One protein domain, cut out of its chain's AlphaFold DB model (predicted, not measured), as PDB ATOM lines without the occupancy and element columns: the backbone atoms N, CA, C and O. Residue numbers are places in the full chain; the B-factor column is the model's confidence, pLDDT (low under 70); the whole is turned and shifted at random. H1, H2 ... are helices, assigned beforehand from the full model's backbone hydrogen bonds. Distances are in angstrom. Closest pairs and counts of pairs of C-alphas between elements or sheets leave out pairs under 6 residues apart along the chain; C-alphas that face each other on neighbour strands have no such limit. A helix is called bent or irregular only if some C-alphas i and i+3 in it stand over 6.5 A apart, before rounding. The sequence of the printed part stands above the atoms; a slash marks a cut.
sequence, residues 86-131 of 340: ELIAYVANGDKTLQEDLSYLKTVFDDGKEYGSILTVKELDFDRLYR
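Overview. This is residues 86 to 131 of the 340 residues of an uncharacterized protein of uncultured prokaryote (UniProt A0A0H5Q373). What does the model look like at first sight? One longer helix, H2, makes a bar along the longest axis, with the short helix H1 set slantwise on residues 98 to 103 to make a V, and the irregular helix H3, residues 112 to 118, sticking out beyond the other end. From there residues 119 to 125 fold back alongside H2 as an extended strip and bring the short H4 near the beginning of H2. How large and how regular is it? The printed part has 46 residues with four named helices in the order H1, H2, H3, H4 and no named strand, and its class is all helix. It is only just loose, close to compact, with a radius of gyration of the C-alphas of 11.5 A and spans of 31 by 22 by 15 A.

Arrangement. What touches the longest helix? H2, residues 96 to 108, touches H1, residues 86 to 92, with its residues 98 to 103 alone; the closest C-alphas, those of Ala 92 and Gln 99, are 4.8 A apart. The two run opposite ways at a steep tilt of 50 degrees. Where are the later helices? H3, residues 112 to 118, and H2 meet only through their link. H4, residues 126 to 130, is close to H2 but not clearly touching, the closest C-alphas being those of Leu 98 and Arg 128 at 7.6 A. H1 is apart from H3 and from H4, and H3 and H4 are apart. What do the backbones show? In H1, H2 and H4 every O i to N i+4 pair is within hydrogen-bond range; in H3 it is 1 of 3, with 1 of 4 O i to N i+3 pairs within range.

Along the chain. Where does H2 lie? It runs 18.0 A from C-alpha 96 at (25.988, -21.633, -38.511) to C-alpha 108 at (34.022, -16.498, -23.206). How long are the others? H1 measures 9.8 A from C-alpha 86 at (17.661, -14.938, -29.606), H3 9.2 A and H4 6.7 A, ending with C-alpha 130 at (31.314, -6.324, -40.173). H3 is irregular: C-alphas 114 and 117 are 9.3 A apart.

Size, cuts and confidence. How far does it reach? The two C-alphas farthest apart, those of Gly 94 and Ser 117, are 31.9 A apart, and residues 112 to 118 stand free. Is the printed part unbroken? It has no cut; the links H1 to H2 and H2 to H3 are tight, and H3 to H4 is short. Where is confidence low? The mean pLDDT of the printed part is 76.1, with residues 87, 90 to 91, 93 to 94 and 125 to 131 under 70.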
ATOM      1  N   GLU A  86      18.534 -15.520 -28.593       72.62
ATOM      2  CA  GLU A  86      17.661 -14.938 -29.606       72.62
ATOM      3  C   GLU A  86      18.402 -13.870 -30.416       72.62
ATOM      4  O   GLU A  86      18.342 -13.900 -31.643       72.62
ATOM      5  N   LEU A  87      19.153 -12.977 -29.752       61.00
ATOM      6  CA  LEU A  87      19.976 -11.966 -30.419       61.00
ATOM      7  C   LEU A  87      21.053 -12.621 -31.289       61.00
ATOM      8  O   LEU A  87      21.240 -12.229 -32.437       61.00
ATOM      9  N   ILE A  88      21.722 -13.654 -30.782       80.69
ATOM     10  CA  ILE A  88      22.747 -14.381 -31.537       80.69
ATOM     11  C   ILE A  88      22.143 -15.084 -32.752       80.69
ATOM     12  O   ILE A  88      22.654 -14.935 -33.858       80.69
ATOM     13  N   ALA A  89      21.043 -15.820 -32.574       72.69
ATOM     14  CA  ALA A  89      20.360 -16.503 -33.670       72.69
ATOM     15  C   ALA A  89      19.883 -15.514 -34.743       72.69
ATOM     16  O   ALA A  89      19.965 -15.792 -35.940       72.69
ATOM     17  N   TYR A  90      19.430 -14.339 -34.315       55.41
ATOM     18  CA  TYR A  90      19.010 -13.260 -35.191       55.41
ATOM     19  C   TYR A  90      20.171 -12.619 -35.962       55.41
ATOM     20  O   TYR A  90      20.077 -12.438 -37.177       55.41
ATOM     21  N   VAL A  91      21.280 -12.291 -35.287       55.31
ATOM     22  CA  VAL A  91      22.465 -11.712 -35.940       55.31
ATOM     23  C   VAL A  91      23.079 -12.723 -36.906       55.31
ATOM     24  O   VAL A  91      23.437 -12.349 -38.023       55.31
ATOM     25  N   ALA A  92      23.142 -13.993 -36.502       72.94
ATOM     26  CA  ALA A  92      23.679 -15.076 -37.308       72.94
ATOM     27  C   ALA A  92      22.782 -15.459 -38.488       72.94
ATOM     28  O   ALA A  92      23.286 -15.874 -39.523       72.94
ATOM     29  N   ASN A  93      21.460 -15.306 -38.376       61.91
ATOM     30  CA  ASN A  93      20.535 -15.439 -39.502       61.91
ATOM     31  C   ASN A  93      20.686 -16.765 -40.293       61.91
ATOM     32  O   ASN A  93      20.690 -16.811 -41.525       61.91
ATOM     33  N   GLY A  94      20.855 -17.875 -39.574       66.94
ATOM     34  CA  GLY A  94      21.049 -19.204 -40.167       66.94
ATOM     35  C   GLY A  94      22.466 -19.488 -40.684       66.94
ATOM     36  O   GLY A  94      22.725 -20.608 -41.134       66.94
ATOM     37  N   ASP A  95      23.388 -18.530 -40.588       72.25
ATOM     38  CA  ASP A  95      24.821 -18.751 -40.744       72.25
ATOM     39  C   ASP A  95      25.365 -19.469 -39.503       72.25
ATOM     40  O   ASP A  95      25.587 -18.868 -38.452       72.25
ATOM     41  N   LYS A  96      25.560 -20.784 -39.628       84.94
ATOM     42  CA  LYS A  96      25.988 -21.633 -38.511       84.94
ATOM     43  C   LYS A  96      27.345 -21.229 -37.948       84.94
ATOM     44  O   LYS A  96      27.495 -21.205 -36.736       84.94
ATOM     45  N   THR A  97      28.298 -20.873 -38.805       79.69
ATOM     46  CA  THR A  97      29.646 -20.487 -38.368       79.69
ATOM     47  C   THR A  97      29.598 -19.180 -37.586       79.69
ATOM     48  O   THR A  97      30.145 -19.095 -36.493       79.69
ATOM     49  N   LEU A  98      28.858 -18.186 -38.088       77.19
ATOM     50  CA  LEU A  98      28.669 -16.919 -37.381       77.19
ATOM     51  C   LEU A  98      27.918 -17.114 -36.054       77.19
ATOM     52  O   LEU A  98      28.249 -16.487 -35.050       77.19
ATOM     53  N   GLN A  99      26.925 -18.005 -36.033       87.56
ATOM     54  CA  GLN A  99      26.192 -18.347 -34.817       87.56
ATOM     55  C   GLN A  99      27.096 -19.005 -33.775       87.56
ATOM     56  O   GLN A  99      27.017 -18.662 -32.595       87.56
ATOM     57  N   GLU A 100      27.944 -19.940 -34.200       91.19
ATOM     58  CA  GLU A 100      28.929 -20.615 -33.356       91.19
ATOM     59  C   GLU A 100      29.946 -19.622 -32.793       91.19
ATOM     60  O   GLU A 100      30.248 -19.669 -31.601       91.19
ATOM     61  N   ASP A 101      30.418 -18.681 -33.607       89.19
ATOM     62  CA  ASP A 101      31.391 -17.669 -33.200       89.19
ATOM     63  C   ASP A 101      30.804 -16.640 -32.225       89.19
ATOM     64  O   ASP A 101      31.423 -16.333 -31.205       89.19
ATOM     65  N   LEU A 102      29.578 -16.167 -32.459       87.06
ATOM     66  CA  LEU A 102      28.869 -15.283 -31.527       87.06
ATOM     67  C   LEU A 102      28.509 -15.995 -30.216       87.06
ATOM     68  O   LEU A 102      28.639 -15.416 -29.137       87.06
ATOM     69  N   SER A 103      28.098 -17.265 -30.289       92.69
ATOM     70  CA  SER A 103      27.829 -18.091 -29.100       92.69
ATOM     71  C   SER A 103      29.101 -18.347 -28.296       92.69
ATOM     72  O   SER A 103      29.082 -18.320 -27.063       92.69
ATOM     73  N   TYR A 104      30.218 -18.559 -28.989       92.62
ATOM     74  CA  TYR A 104      31.530 -18.669 -28.375       92.62
ATOM     75  C   TYR A 104      31.917 -17.370 -27.659       92.62
ATOM     76  O   TYR A 104      32.248 -17.422 -26.479       92.62
ATOM     77  N   LEU A 105      31.805 -16.213 -28.321       89.94
ATOM     78  CA  LEU A 105      32.109 -14.913 -27.712       89.94
ATOM     79  C   LEU A 105      31.247 -14.632 -26.482       89.94
ATOM     80  O   LEU A 105      31.780 -14.225 -25.454       89.94
ATOM     81  N   LYS A 106      29.942 -14.919 -26.559       92.69
ATOM     82  CA  LYS A 106      29.049 -14.849 -25.400       92.69
ATOM     83  C   LYS A 106      29.564 -15.693 -24.237       92.69
ATOM     84  O   LYS A 106      29.588 -15.247 -23.104       92.69
ATOM     85  N   THR A 107      29.973 -16.925 -24.513       91.25
ATOM     86  CA  THR A 107      30.426 -17.836 -23.456       91.25
ATOM     87  C   THR A 107      31.747 -17.372 -22.844       91.25
ATOM     88  O   THR A 107      31.916 -17.409 -21.631       91.25
ATOM     89  N   VAL A 108      32.695 -16.926 -23.672       90.50
ATOM     90  CA  VAL A 108      34.022 -16.498 -23.206       90.50
ATOM     91  C   VAL A 108      33.946 -15.230 -22.365       90.50
ATOM     92  O   VAL A 108      34.665 -15.113 -21.380       90.50
ATOM     93  N   PHE A 109      33.078 -14.291 -22.730       89.62
ATOM     94  CA  PHE A 109      32.969 -12.997 -22.065       89.62
ATOM     95  C   PHE A 109      31.745 -12.897 -21.138       89.62
ATOM     96  O   PHE A 109      31.311 -11.786 -20.838       89.62
ATOM     97  N   ASP A 110      31.138 -14.007 -20.709       89.06
ATOM     98  CA  ASP A 110      29.965 -13.959 -19.816       89.06
ATOM     99  C   ASP A 110      30.336 -13.317 -18.466       89.06
ATOM    100  O   ASP A 110      29.743 -12.314 -18.070       89.06
ATOM    101  N   ASP A 111      31.426 -13.798 -17.858       87.31
ATOM    102  CA  ASP A 111      32.061 -13.223 -16.662       87.31
ATOM    103  C   ASP A 111      33.408 -12.569 -17.014       87.31
ATOM    104  O   ASP A 111      34.429 -12.737 -16.336       87.31
ATOM    105  N   GLY A 112      33.459 -11.859 -18.143       84.81
ATOM    106  CA  GLY A 112      34.724 -11.336 -18.654       84.81
ATOM    107  C   GLY A 112      35.416 -10.358 -17.697       84.81
ATOM    108  O   GLY A 112      36.647 -10.347 -17.608       84.81
ATOM    109  N   LYS A 113      34.625  -9.610 -16.916       87.12
ATOM    110  CA  LYS A 113      35.101  -8.697 -15.865       87.12
ATOM    111  C   LYS A 113      35.570  -9.426 -14.590       87.12
ATOM    112  O   LYS A 113      36.150  -8.788 -13.723       87.12
ATOM    113  N   GLU A 114      35.388 -10.740 -14.467       84.94
ATOM    114  CA  GLU A 114      35.953 -11.547 -13.367       84.94
ATOM    115  C   GLU A 114      37.257 -12.237 -13.793       84.94
ATOM    116  O   GLU A 114      38.239 -12.269 -13.048       84.94
ATOM    117  N   TYR A 115      37.297 -12.771 -15.019       81.69
ATOM    118  CA  TYR A 115      38.460 -13.508 -15.524       81.69
ATOM    119  C   TYR A 115      39.572 -12.605 -16.066       81.69
ATOM    120  O   TYR A 115      40.754 -12.958 -15.995       81.69
ATOM    121  N   GLY A 116      39.219 -11.444 -16.618       79.62
ATOM    122  CA  GLY A 116      40.184 -10.472 -17.107       79.62
ATOM    123  C   GLY A 116      41.139 -11.042 -18.166       79.62
ATOM    124  O   GLY A 116      40.732 -11.652 -19.151       79.62
ATOM    125  N   SER A 117      42.444 -10.866 -17.946       73.06
ATOM    126  CA  SER A 117      43.507 -11.289 -18.870       73.06
ATOM    127  C   SER A 117      43.730 -12.804 -18.964       73.06
ATOM    128  O   SER A 117      44.550 -13.244 -19.767       73.06
ATOM    129  N   ILE A 118      43.032 -13.609 -18.156       81.00
ATOM    130  CA  ILE A 118      43.097 -15.079 -18.214       81.00
ATOM    131  C   ILE A 118      42.210 -15.621 -19.350       81.00
ATOM    132  O   ILE A 118      42.386 -16.756 -19.798       81.00
ATOM    133  N   LEU A 119      41.283 -14.802 -19.862       82.56
ATOM    134  CA  LEU A 119      40.467 -15.147 -21.020       82.56
ATOM    135  C   LEU A 119      41.339 -15.458 -22.239       82.56
ATOM    136  O   LEU A 119      42.224 -14.693 -22.615       82.56
ATOM    137  N   THR A 120      41.044 -16.577 -22.896       78.69
ATOM    138  CA  THR A 120      41.686 -16.969 -24.152       78.69
ATOM    139  C   THR A 120      40.636 -16.986 -25.253       78.69
ATOM    140  O   THR A 120      39.700 -17.786 -25.208       78.69
ATOM    141  N   VAL A 121      40.794 -16.102 -26.238       84.06
ATOM    142  CA  VAL A 121      39.887 -15.971 -27.384       84.06
ATOM    143  C   VAL A 121      40.519 -16.664 -28.595       84.06
ATOM    144  O   VAL A 121      41.665 -16.378 -28.940       84.06
ATOM    145  N   LYS A 122      39.794 -17.588 -29.234       85.94
ATOM    146  CA  LYS A 122      40.210 -18.233 -30.488       85.94
ATOM    147  C   LYS A 122      40.232 -17.204 -31.623       85.94
ATOM    148  O   LYS A 122      39.546 -16.188 -31.554       85.94
ATOM    149  N   GLU A 123      40.976 -17.481 -32.686       77.75
ATOM    150  CA  GLU A 123      40.927 -16.651 -33.891       77.75
ATOM    151  C   GLU A 123      39.524 -16.719 -34.525       77.75
ATOM    152  O   GLU A 123      38.970 -17.808 -34.708       77.75
ATOM    153  N   LEU A 124      38.935 -15.554 -34.803       78.62
ATOM    154  CA  LEU A 124      37.595 -15.393 -35.374       78.62
ATOM    155  C   LEU A 124      37.677 -14.609 -36.685       78.62
ATOM    156  O   LEU A 124      38.492 -13.696 -36.817       78.62
ATOM    157  N   ASP A 125      36.791 -14.918 -37.634       66.06
ATOM    158  CA  ASP A 125      36.641 -14.148 -38.873       66.06
ATOM    159  C   ASP A 125      35.846 -12.861 -38.599       66.06
ATOM    160  O   ASP A 125      34.631 -12.778 -38.807       66.06
ATOM    161  N   PHE A 126      36.539 -11.844 -38.082       56.12
ATOM    162  CA  PHE A 126      35.926 -10.559 -37.759       56.12
ATOM    163  C   PHE A 126      35.388  -9.825 -38.996       56.12
ATOM    164  O   PHE A 126      34.393  -9.114 -38.889       56.12
ATOM    165  N   ASP A 127      35.948 -10.045 -40.187       46.66
ATOM    166  CA  ASP A 127      35.425  -9.444 -41.420       46.66
ATOM    167  C   ASP A 127      33.997  -9.913 -41.719       46.66
ATOM    168  O   ASP A 127      33.186  -9.149 -42.243       46.66
ATOM    169  N   ARG A 128      33.646 -11.149 -41.352       54.25
ATOM    170  CA  ARG A 128      32.279 -11.670 -41.478       54.25
ATOM    171  C   ARG A 128      31.290 -10.982 -40.532       54.25
ATOM    172  O   ARG A 128      30.124 -10.838 -40.899       54.25
ATOM    173  N   LEU A 129      31.746 -10.501 -39.371       45.94
ATOM    174  CA  LEU A 129      30.932  -9.738 -38.412       45.94
ATOM    175  C   LEU A 129      30.577  -8.336 -38.938       45.94
ATOM    176  O   LEU A 129      29.491  -7.831 -38.655       45.94
ATOM    177  N   TYR A 130      31.449  -7.724 -39.747       44.47
ATOM    178  CA  TYR A 130      31.314  -6.324 -40.173       44.47
ATOM    179  C   TYR A 130      30.575  -6.096 -41.510       44.47
ATOM    180  O   TYR A 130      30.181  -4.971 -41.814       44.47
ATOM    181  N   ARG A 131      30.323  -7.137 -42.318       41.88
ATOM    182  CA  ARG A 131      29.806  -7.025 -43.707       41.88
ATOM    183  C   ARG A 131      28.359  -6.514 -43.887       41.88
ATOM    184  O   ARG A 131      27.914  -6.385 -45.023       41.88
TER     185      ARG A 131